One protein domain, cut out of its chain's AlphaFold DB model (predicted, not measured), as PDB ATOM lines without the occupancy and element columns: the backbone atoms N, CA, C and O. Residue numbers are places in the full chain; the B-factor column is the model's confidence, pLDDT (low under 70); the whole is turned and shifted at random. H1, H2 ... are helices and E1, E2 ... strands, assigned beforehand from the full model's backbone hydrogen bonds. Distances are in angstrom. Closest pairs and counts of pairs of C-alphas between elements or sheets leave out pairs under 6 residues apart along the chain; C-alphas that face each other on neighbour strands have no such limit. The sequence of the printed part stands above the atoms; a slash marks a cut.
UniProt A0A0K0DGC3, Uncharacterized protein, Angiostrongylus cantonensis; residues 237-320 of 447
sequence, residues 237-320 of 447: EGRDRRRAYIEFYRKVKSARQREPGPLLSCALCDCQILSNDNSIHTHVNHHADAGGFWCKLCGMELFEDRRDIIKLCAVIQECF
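This is residues 237 to 320 of the 447 residues of an uncharacterized protein of Angiostrongylus cantonensis (UniProt A0A0K0DGC3). Helices H1 and H3 run side by side, H2 crosses H3, a small antiparallel hairpin, E1 and E2, sits beside H2, and loop 288 to 305 reaches out past the helices. The 84 printed residues are mostly helix, in the order H1, E1, E2, H2, H3. The whole is compact, radius of gyration of the C-alphas 13.5 A, spanning 42 by 30 by 18 A.

In the hairpin of E1, residues 263 to 265, and E2, residues 272 to 274, find N 264 and O 273 2.8 A apart. H2, residues 277 to 287, and H3, residues 306 to 319, touch about perpendicular at 90 degrees; closest C-alphas Val 284 and Ile 316, 5.8 A. H3 touches H1, residues 237 to 258, at a shallow tilt of 27 degrees, the same way; closest C-alphas Cys 313 and Phe 248, 5.4 A. Each O i to N i+4 pair is within hydrogen-bond range in H1 and H2, 7 of 10 in H3.

H1 runs 31.5 A from C-alpha 237 at (202.253, 163.313, 177.021); H3 runs 19.3 A and ends with C-alpha 319 at (182.033, 179.850, 176.621).

The printed part has no cut; the H2 to H3 link is long. Residues 290 to 307 are under pLDDT 70.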
ATOM      1  N   GLU A 237     203.168 162.426 176.302       70.56
ATOM      2  CA  GLU A 237     202.253 163.313 177.021       70.56
ATOM      3  C   GLU A 237     202.678 164.795 176.990       70.56
ATOM      4  O   GLU A 237     201.818 165.677 176.941       70.56
ATOM      5  N   GLY A 238     203.980 165.104 176.988       74.19
ATOM      6  CA  GLY A 238     204.505 166.474 176.899       74.19
ATOM      7  C   GLY A 238     204.224 167.118 175.538       74.19
ATOM      8  O   GLY A 238     203.785 168.271 175.452       74.19
ATOM      9  N   ARG A 239     204.363 166.339 174.457       80.38
ATOM     10  CA  ARG A 239     204.090 166.800 173.087       80.38
ATOM     11  C   ARG A 239     202.625 167.175 172.882       80.38
ATOM     12  O   ARG A 239     202.337 168.223 172.294       80.38
ATOM     13  N   ASP A 240     201.706 166.342 173.360       82.12
ATOM     14  CA  ASP A 240     200.272 166.599 173.221       82.12
ATOM     15  C   ASP A 240     199.801 167.738 174.131       82.12
ATOM     16  O   ASP A 240     198.994 168.562 173.698       82.12
ATOM     17  N   ARG A 241     200.399 167.898 175.320       79.88
ATOM     18  CA  ARG A 241     200.183 169.087 176.162       79.88
ATOM     19  C   ARG A 241     200.612 170.371 175.467       79.88
ATOM     20  O   ARG A 241     199.835 171.322 175.428       79.88
ATOM     21  N   ARG A 242     201.803 170.406 174.857       85.50
ATOM     22  CA  ARG A 242     202.268 171.587 174.111       85.50
ATOM     23  C   ARG A 242     201.330 171.922 172.951       85.50
ATOM     24  O   ARG A 242     201.009 173.091 172.743       85.50
ATOM     25  N   ARG A 243     200.849 170.912 172.215       87.50
ATOM     26  CA  ARG A 243     199.849 171.100 171.148       87.50
ATOM     27  C   ARG A 243     198.538 171.661 171.691       87.50
ATOM     28  O   ARG A 243     198.017 172.603 171.103       87.50
ATOM     29  N   ALA A 244     198.032 171.129 172.799       85.31
ATOM     30  CA  ALA A 244     196.806 171.608 173.428       85.31
ATOM     31  C   ALA A 244     196.955 173.033 173.994       85.31
ATOM     32  O   ALA A 244     196.029 173.828 173.882       85.31
ATOM     33  N   TYR A 245     198.133 173.402 174.502       87.38
ATOM     34  CA  TYR A 245     198.437 174.772 174.920       87.38
ATOM     35  C   TYR A 245     198.430 175.751 173.747       87.38
ATOM     36  O   TYR A 245     197.759 176.782 173.783       87.38
ATOM     37  N   ILE A 246     199.114 175.399 172.656       89.94
ATOM     38  CA  ILE A 246     199.095 176.194 171.423       89.94
ATOM     39  C   ILE A 246     197.664 176.307 170.879       89.94
ATOM     40  O   ILE A 246     197.255 177.380 170.432       89.94
ATOM     41  N   GLU A 247     196.893 175.219 170.926       88.00
ATOM     42  CA  GLU A 247     195.481 175.213 170.546       88.00
ATOM     43  C   GLU A 247     194.673 176.186 171.402       88.00
ATOM     44  O   GLU A 247     193.963 177.024 170.854       88.00
ATOM     45  N   PHE A 248     194.809 176.117 172.724       90.94
ATOM     46  CA  PHE A 248     194.099 176.977 173.660       90.94
ATOM     47  C   PHE A 248     194.368 178.464 173.383       90.94
ATOM     48  O   PHE A 248     193.431 179.237 173.192       90.94
ATOM     49  N   TYR A 249     195.629 178.880 173.242       92.81
ATOM     50  CA  TYR A 249     195.942 180.288 172.953       92.81
ATOM     51  C   TYR A 249     195.495 180.725 171.561       92.81
ATOM     52  O   TYR A 249     195.017 181.846 171.374       92.81
ATOM     53  N   ARG A 250     195.579 179.838 170.564       92.12
ATOM     54  CA  ARG A 250     194.998 180.097 169.243       92.12
ATOM     55  C   ARG A 250     193.486 180.291 169.341       92.12
ATOM     56  O   ARG A 250     192.931 181.117 168.614       92.12
ATOM     57  N   LYS A 251     192.833 179.568 170.251       89.38
ATOM     58  CA  LYS A 251     191.406 179.683 170.506       89.38
ATOM     59  C   LYS A 251     191.031 181.003 171.186       89.38
ATOM     60  O   LYS A 251     190.164 181.703 170.666       89.38
ATOM     61  N   VAL A 252     191.742 181.389 172.245       92.25
ATOM     62  CA  VAL A 252     191.615 182.705 172.907       92.25
ATOM     63  C   VAL A 252     191.798 183.840 171.895       92.25
ATOM     64  O   VAL A 252     190.964 184.738 171.789       92.25
ATOM     65  N   LYS A 253     192.844 183.766 171.063       93.75
ATOM     66  CA  LYS A 253     193.108 184.771 170.026       93.75
ATOM     67  C   LYS A 253     191.982 184.856 168.989       93.75
ATOM     68  O   LYS A 253     191.599 185.955 168.597       93.75
ATOM     69  N   SER A 254     191.434 183.716 168.559       88.75
ATOM     70  CA  SER A 254     190.283 183.666 167.642       88.75
ATOM     71  C   SER A 254     189.032 184.307 168.251       88.75
ATOM     72  O   SER A 254     188.279 184.961 167.527       88.75
ATOM     73  N   ALA A 255     188.830 184.167 169.567       88.88
ATOM     74  CA  ALA A 255     187.751 184.836 170.292       88.88
ATOM     75  C   ALA A 255     187.818 186.347 170.197       88.88
ATOM     76  O   ALA A 255     186.895 186.983 169.682       88.88
ATOM     77  N   ARG A 256     188.976 186.898 170.532       93.00
ATOM     78  CA  ARG A 256     189.216 188.339 170.489       93.00
ATOM     79  C   ARG A 256     189.112 188.927 169.081       93.00
ATOM     80  O   ARG A 256     188.681 190.060 168.910       93.00
ATOM     81  N   GLN A 257     189.506 188.172 168.054       89.25
ATOM     82  CA  GLN A 257     189.457 188.646 166.665       89.25
ATOM     83  C   GLN A 257     188.042 188.698 166.076       89.25
ATOM     84  O   GLN A 257     187.802 189.475 165.154       89.25
ATOM     85  N   ARG A 258     187.123 187.844 166.538       83.50
ATOM     86  CA  ARG A 258     185.773 187.738 165.958       83.50
ATOM     87  C   ARG A 258     184.764 188.683 166.574       83.50
ATOM     88  O   ARG A 258     183.854 189.108 165.869       83.50
ATOM     89  N   GLU A 259     184.936 188.996 167.846       84.94
ATOM     90  CA  GLU A 259     184.132 189.981 168.555       84.94
ATOM     91  C   GLU A 259     185.046 191.165 168.882       84.94
ATOM     92  O   GLU A 259     185.606 191.235 169.977       84.94
ATOM     93  N   PRO A 260     185.295 192.060 167.899       81.94
ATOM     94  CA  PRO A 260     186.133 193.227 168.111       81.94
ATOM     95  C   PRO A 260     185.446 194.147 169.122       81.94
ATOM     96  O   PRO A 260     184.520 194.885 168.795       81.94
ATOM     97  N   GLY A 261     185.898 194.068 170.367       91.25
ATOM     98  CA  GLY A 261     185.367 194.833 171.482       91.25
ATOM     99  C   GLY A 261     186.236 194.671 172.729       91.25
ATOM    100  O   GLY A 261     187.028 193.727 172.818       91.25
ATOM    101  N   PRO A 262     186.117 195.596 173.696       94.69
ATOM    102  CA  PRO A 262     186.829 195.508 174.969       94.69
ATOM    103  C   PRO A 262     186.282 194.391 175.867       94.69
ATOM    104  O   PRO A 262     186.975 193.968 176.790       94.69
ATOM    105  N   LEU A 263     185.068 193.909 175.587       95.81
ATOM    106  CA  LEU A 263     184.351 192.903 176.361       95.81
ATOM    107  C   LEU A 263     183.888 191.761 175.448       95.81
ATOM    108  O   LEU A 263     183.484 192.005 174.312       95.81
ATOM    109  N   LEU A 264     183.944 190.533 175.957       94.75
ATOM    110  CA  LEU A 264     183.396 189.321 175.349       94.75
ATOM    111  C   LEU A 264     182.263 188.800 176.234       94.75
ATOM    112  O   LEU A 264     182.369 188.861 177.457       94.75
ATOM    113  N   SER A 265     181.201 188.267 175.633       94.12
ATOM    114  CA  SER A 265     180.085 187.667 176.376       94.12
ATOM    115  C   SER A 265     180.276 186.158 176.462       94.12
ATOM    116  O   SER A 265     180.363 185.491 175.429       94.12
ATOM    117  N   CYS A 266     180.336 185.606 177.673       93.69
ATOM    118  CA  CYS A 266     180.340 184.157 177.858       93.69
ATOM    119  C   CYS A 266     178.938 183.586 177.621       93.69
ATOM    120  O   CYS A 266     177.983 184.067 178.207       93.69
ATOM    121  N   ALA A 267     178.803 182.541 176.806       89.06
ATOM    122  CA  ALA A 267     177.524 181.891 176.518       89.06
ATOM    123  C   ALA A 267     177.065 180.890 177.596       89.06
ATOM    124  O   ALA A 267     175.936 180.414 177.526       89.06
ATOM    125  N   LEU A 268     177.934 180.530 178.550       88.69
ATOM    126  CA  LEU A 268     177.593 179.607 179.640       88.69
ATOM    127  C   LEU A 268     176.975 180.317 180.850       88.69
ATOM    128  O   LEU A 268     176.099 179.754 181.496       88.69
ATOM    129  N   CYS A 269     177.441 181.525 181.175       93.56
ATOM    130  CA  CYS A 269     176.970 182.291 182.338       93.56
ATOM    131  C   CYS A 269     176.527 183.722 182.014       93.56
ATOM    132  O   CYS A 269     176.243 184.481 182.936       93.56
ATOM    133  N   ASP A 270     176.536 184.123 180.742       91.31
ATOM    134  CA  ASP A 270     176.192 185.474 180.275       91.31
ATOM    135  C   ASP A 270     177.047 186.618 180.870       91.31
ATOM    136  O   ASP A 270     176.773 187.798 180.646       91.31
ATOM    137  N   CYS A 271     178.142 186.298 181.572       95.38
ATOM    138  CA  CYS A 271     179.079 187.288 182.095       95.38
ATOM    139  C   CYS A 271     179.847 187.987 180.967       95.38
ATOM    140  O   CYS A 271     180.371 187.348 180.047       95.38
ATOM    141  N   GLN A 272     179.989 189.307 181.091       96.38
ATOM    142  CA  GLN A 272     180.895 190.093 180.260       96.38
ATOM    143  C   GLN A 272     182.303 190.038 180.848       96.38
ATOM    144  O   GLN A 272     182.531 190.445 181.986       96.38
ATOM    145  N   ILE A 273     183.256 189.552 180.063       96.56
ATOM    146  CA  ILE A 273     184.662 189.461 180.453       96.56
ATOM    147  C   ILE A 273     185.513 190.389 179.599       96.56
ATOM    148  O   ILE A 273     185.215 190.621 178.431       96.56
ATOM    149  N   LEU A 274     186.608 190.906 180.152       96.06
ATOM    150  CA  LEU A 274     187.542 191.719 179.376       96.06
ATOM    151  C   LEU A 274     188.193 190.889 178.262       96.06
ATOM    152  O   LEU A 274     188.635 189.762 178.482       96.06
ATOM    153  N   SER A 275     188.313 191.487 177.076       95.50
ATOM    154  CA  SER A 275     188.943 190.918 175.873       95.50
ATOM    155  C   SER A 275     190.479 190.927 175.971       95.50
ATOM    156  O   SER A 275     191.202 191.380 175.076       95.50
ATOM    157  N   ASN A 276     190.999 190.454 177.103       95.00
ATOM    158  CA  ASN A 276     192.417 190.254 177.370       95.00
ATOM    159  C   ASN A 276     192.669 188.780 177.731       95.00
ATOM    160  O   ASN A 276     191.773 188.081 178.206       95.00
ATOM    161  N   ASP A 277     193.887 188.303 177.482       92.31
ATOM    162  CA  ASP A 277     194.184 186.872 177.573       92.31
ATOM    163  C   ASP A 277     194.042 186.342 179.018       92.31
ATOM    164  O   ASP A 277     193.512 185.250 179.209       92.31
ATOM    165  N   ASN A 278     194.412 187.134 180.033       92.44
ATOM    166  CA  ASN A 278     194.340 186.744 181.449       92.44
ATOM    167  C   ASN A 278     192.895 186.605 181.951       92.44
ATOM    168  O   ASN A 278     192.566 185.647 182.652       92.44
ATOM    169  N   SER A 279     192.024 187.545 181.586       94.44
ATOM    170  CA  SER A 279     190.607 187.531 181.949       94.44
ATOM    171  C   SER A 279     189.887 186.362 181.287       94.44
ATOM    172  O   SER A 279     189.123 185.674 181.957       94.44
ATOM    173  N   ILE A 280     190.179 186.078 180.012       93.50
ATOM    174  CA  ILE A 280     189.628 184.906 179.316       93.50
ATOM    175  C   ILE A 280     190.128 183.611 179.965       93.50
ATOM    176  O   ILE A 280     189.328 182.709 180.196       93.50
ATOM    177  N   HIS A 281     191.418 183.519 180.301       90.81
ATOM    178  CA  HIS A 281     191.997 182.340 180.952       90.81
ATOM    179  C   HIS A 281     191.334 182.045 182.302       90.81
ATOM    180  O   HIS A 281     190.789 180.962 182.506       90.81
ATOM    181  N   THR A 282     191.309 183.045 183.187       90.06
ATOM    182  CA  THR A 282     190.721 182.947 184.534       90.06
ATOM    183  C   THR A 282     189.249 182.551 184.461       90.06
ATOM    184  O   THR A 282     188.788 181.691 185.206       90.06
ATOM    185  N   HIS A 283     188.514 183.137 183.517       92.88
ATOM    186  CA  HIS A 283     187.104 182.841 183.324       92.88
ATOM    187  C   HIS A 283     186.849 181.414 182.811       92.88
ATOM    188  O   HIS A 283     185.976 180.717 183.321       92.88
ATOM    189  N   VAL A 284     187.616 180.952 181.819       91.62
ATOM    190  CA  VAL A 284     187.483 179.586 181.289       91.62
ATOM    191  C   VAL A 284     187.877 178.548 182.341       91.62
ATOM    192  O   VAL A 284     187.216 177.518 182.439       91.62
ATOM    193  N   ASN A 285     188.900 178.819 183.157       87.69
ATOM    194  CA  ASN A 285     189.255 177.959 184.290       87.69
ATOM    195  C   ASN A 285     188.096 177.805 185.276       87.69
ATOM    196  O   ASN A 285     187.826 176.689 185.711       87.69
ATOM    197  N   HIS A 286     187.397 178.903 185.582       87.38
ATOM    198  CA  HIS A 286     186.238 178.878 186.473       87.38
ATOM    199  C   HIS A 286     185.136 177.944 185.953       87.38
ATOM    200  O   HIS A 286     184.575 177.179 186.724       87.38
ATOM    201  N   HIS A 287     184.873 177.942 184.642       87.31
ATOM    202  CA  HIS A 287     183.890 177.040 184.031       87.31
ATOM    203  C   HIS A 287     184.352 175.595 183.865       87.31
ATOM    204  O   HIS A 287     183.527 174.703 183.703       87.31
ATOM    205  N   ALA A 288     185.659 175.353 183.841       85.81
ATOM    206  CA  ALA A 288     186.179 174.011 183.639       85.81
ATOM    207  C   ALA A 288     186.055 173.125 184.880       85.81
ATOM    208  O   ALA A 288     186.480 171.969 184.814       85.81
ATOM    209  N   ASP A 289     185.579 173.683 186.004       78.19
ATOM    210  CA  ASP A 289     185.699 173.107 187.346       78.19
ATOM    211  C   ASP A 289     187.100 172.526 187.573       78.19
ATOM    212  O   ASP A 289     187.306 171.567 188.324       78.19
ATOM    213  N   ALA A 290     188.091 173.111 186.888       65.88
ATOM    214  CA  ALA A 290     189.493 172.814 187.047       65.88
ATOM    215  C   ALA A 290     189.890 173.532 188.330       65.88
ATOM    216  O   ALA A 290     190.560 174.563 188.298       65.88
ATOM    217  N   GLY A 291     189.347 173.030 189.445       53.44
ATOM    218  CA  GLY A 291     189.555 173.560 190.773       53.44
ATOM    219  C   GLY A 291     191.041 173.801 190.939       53.44
ATOM    220  O   GLY A 291     191.850 172.894 190.713       53.44
ATOM    221  N   GLY A 292     191.394 175.047 191.256       55.34
ATOM    222  CA  GLY A 292     192.756 175.372 191.633       55.34
ATOM    223  C   GLY A 292     193.180 174.380 192.706       55.34
ATOM    224  O   GLY A 292     192.428 174.102 193.643       55.34
ATOM    225  N   PHE A 293     194.348 173.764 192.550       52.88
ATOM    226  CA  PHE A 293     194.820 172.877 193.597       52.88
ATOM    227  C   PHE A 293     195.115 173.741 194.821       52.88
ATOM    228  O   PHE A 293     195.890 174.693 194.776       52.88
ATOM    229  N   TRP A 294     194.456 173.417 195.924       47.88
ATOM    230  CA  TRP A 294     194.704 174.037 197.215       47.88
ATOM    231  C   TRP A 294     196.095 173.619 197.686       47.88
ATOM    232  O   TRP A 294     196.384 172.430 197.862       47.88
ATOM    233  N   CYS A 295     196.958 174.597 197.939       49.22
ATOM    234  CA  CYS A 295     198.174 174.374 198.702       49.22
ATOM    235  C   CYS A 295     197.788 173.856 200.098       49.22
ATOM    236  O   CYS A 295     197.406 174.637 200.967       49.22
ATOM    237  N   LYS A 296     197.905 172.544 200.348       44.56
ATOM    238  CA  LYS A 296     197.537 171.922 201.640       44.56
ATOM    239  C   LYS A 296     198.265 172.540 202.845       44.56
ATOM    240  O   LYS A 296     197.788 172.427 203.967       44.56
ATOM    241  N   LEU A 297     199.415 173.175 202.610       51.25
ATOM    242  CA  LEU A 297     200.244 173.802 203.641       51.25
ATOM    243  C   LEU A 297     199.901 175.272 203.906       51.25
ATOM    244  O   LEU A 297     200.190 175.760 204.991       51.25
ATOM    245  N   CYS A 298     199.317 175.981 202.939       68.00
ATOM    246  CA  CYS A 298     199.140 177.431 203.017       68.00
ATOM    247  C   CYS A 298     197.711 177.913 202.744       68.00
ATOM    248  O   CYS A 298     197.434 179.093 202.915       68.00
ATOM    249  N   GLY A 299     196.800 177.031 202.321       50.06
ATOM    250  CA  GLY A 299     195.391 177.354 202.068       50.06
ATOM    251  C   GLY A 299     195.142 178.294 200.882       50.06
ATOM    252  O   GLY A 299     193.992 178.533 200.538       50.06
ATOM    253  N   MET A 300     196.191 178.807 200.243       47.38
ATOM    254  CA  MET A 300     196.100 179.712 199.100       47.38
ATOM    255  C   MET A 300     195.947 178.906 197.801       47.38
ATOM    256  O   MET A 300     196.681 177.935 197.582       47.38
ATOM    257  N   GLU A 301     194.997 179.302 196.946       44.91
ATOM    258  CA  GLU A 301     194.802 178.764 195.592       44.91
ATOM    259  C   GLU A 301     196.028 179.080 194.738       44.91
ATOM    260  O   GLU A 301     196.189 180.195 194.250       44.91
ATOM    261  N   LEU A 302     196.926 178.117 194.568       50.22
ATOM    262  CA  LEU A 302     198.124 178.302 193.766       50.22
ATOM    263  C   LEU A 302     198.433 176.985 193.066       50.22
ATOM    264  O   LEU A 302     198.543 175.947 193.709       50.22
ATOM    265  N   PHE A 303     198.614 177.096 191.751       46.72
ATOM    266  CA  PHE A 303     198.870 176.067 190.740       46.72
ATOM    267  C   PHE A 303     197.619 175.572 190.000       46.72
ATOM    268  O   PHE A 303     196.980 174.579 190.346       46.72
ATOM    269  N   GLU A 304     197.334 176.276 188.897       54.19
ATOM    270  CA  GLU A 304     196.594 175.741 187.754       54.19
ATOM    271  C   GLU A 304     197.213 174.406 187.350       54.19
ATOM    272  O   GLU A 304     198.396 174.327 186.983       54.19
ATOM    273  N   ASP A 305     196.420 173.344 187.398       58.50
ATOM    274  CA  ASP A 305     196.882 172.069 186.894       58.50
ATOM    275  C   ASP A 305     196.897 172.098 185.373       58.50
ATOM    276  O   ASP A 305     195.913 171.829 184.682       58.50
ATOM    277  N   ARG A 306     198.085 172.401 184.849       61.50
ATOM    278  CA  ARG A 306     198.418 172.354 183.421       61.50
ATOM    279  C   ARG A 306     198.072 171.006 182.767       61.50
ATOM    280  O   ARG A 306     198.153 170.899 181.543       61.50
ATOM    281  N   ARG A 307     197.721 169.965 183.537       63.19
ATOM    282  CA  ARG A 307     197.310 168.649 183.029       63.19
ATOM    283  C   ARG A 307     195.957 168.662 182.316       63.19
ATOM    284  O   ARG A 307     195.787 167.835 181.426       63.19
ATOM    285  N   ASP A 308     195.066 169.617 182.589       77.50
ATOM    286  CA  ASP A 308     193.708 169.626 182.014       77.50
ATOM    287  C   ASP A 308     193.477 170.681 180.919       77.50
ATOM    288  O   ASP A 308     192.353 171.085 180.621       77.50
ATOM    289  N   ILE A 309     194.534 171.072 180.203       83.88
ATOM    290  CA  ILE A 309     194.407 172.016 179.084       83.88
ATOM    291  C   ILE A 309     193.497 171.527 177.945       83.88
ATOM    292  O   ILE A 309     192.939 172.325 177.188       83.88
ATOM    293  N   ILE A 310     193.296 170.210 177.836       83.81
ATOM    294  CA  ILE A 310     192.326 169.617 176.910       83.81
ATOM    295  C   ILE A 310     190.892 169.973 177.336       83.81
ATOM    296  O   ILE A 310     190.088 170.333 176.474       83.81
ATOM    297  N   LYS A 311     190.586 169.956 178.641       85.06
ATOM    298  CA  LYS A 311     189.285 170.393 179.172       85.06
ATOM    299  C   LYS A 311     189.089 171.890 178.973       85.06
ATOM    300  O   LYS A 311     188.066 172.287 178.431       85.06
ATOM    301  N   LEU A 312     190.104 172.708 179.265       85.25
ATOM    302  CA  LEU A 312     190.060 174.156 178.994       85.25
ATOM    303  C   LEU A 312     189.791 174.456 177.516       85.25
ATOM    304  O   LEU A 312     189.022 175.352 177.172       85.25
ATOM    305  N   CYS A 313     190.378 173.663 176.618       85.88
ATOM    306  CA  CYS A 313     190.110 173.729 175.188       85.88
ATOM    307  C   CYS A 313     188.657 173.408 174.806       85.88
ATOM    308  O   CYS A 313     188.208 173.921 173.778       85.88
ATOM    309  N   ALA A 314     187.965 172.536 175.536       86.44
ATOM    310  CA  ALA A 314     186.549 172.246 175.317       86.44
ATOM    311  C   ALA A 314     185.682 173.374 175.891       86.44
ATOM    312  O   ALA A 314     184.888 173.966 175.168       86.44
ATOM    313  N   VAL A 315     185.950 173.772 177.133       88.50
ATOM    314  CA  VAL A 315     185.188 174.797 177.857       88.50
ATOM    315  C   VAL A 315     185.250 176.146 177.151       88.50
ATOM    316  O   VAL A 315     184.223 176.783 176.969       88.50
ATOM    317  N   ILE A 316     186.410 176.564 176.629       88.56
ATOM    318  CA  ILE A 316     186.484 177.819 175.865       88.56
ATOM    319  C   ILE A 316     185.564 177.806 174.632       88.56
ATOM    320  O   ILE A 316     185.051 178.854 174.245       88.56
ATOM    321  N   GLN A 317     185.328 176.639 174.017       86.62
ATOM    322  CA  GLN A 317     184.397 176.512 172.891       86.62
ATOM    323  C   GLN A 317     182.940 176.639 173.319       86.62
ATOM    324  O   GLN A 317     182.126 177.113 172.530       86.62
ATOM    325  N   GLU A 318     182.629 176.238 174.543       86.12
ATOM    326  CA  GLU A 318     181.306 176.375 175.140       86.12
ATOM    327  C   GLU A 318     181.065 177.799 175.647       86.12
ATOM    328  O   GLU A 318     179.992 178.347 175.414       86.12
ATOM    329  N   CYS A 319     182.082 178.443 176.231       84.44
ATOM    330  CA  CYS A 319     182.033 179.850 176.621       84.44
ATOM    331  C   CYS A 319     181.873 180.770 175.405       84.44
ATOM    332  O   CYS A 319     181.113 181.731 175.459       84.44
ATOM    333  N   PHE A 320     182.565 180.492 174.295       88.94
ATOM    334  CA  PHE A 320     182.571 181.366 173.115       88.94
ATOM    335  C   PHE A 320     182.259 180.589 171.822       88.94
ATOM    336  O   PHE A 320     183.078 180.501 170.904       88.94
TER     337      PHE A 320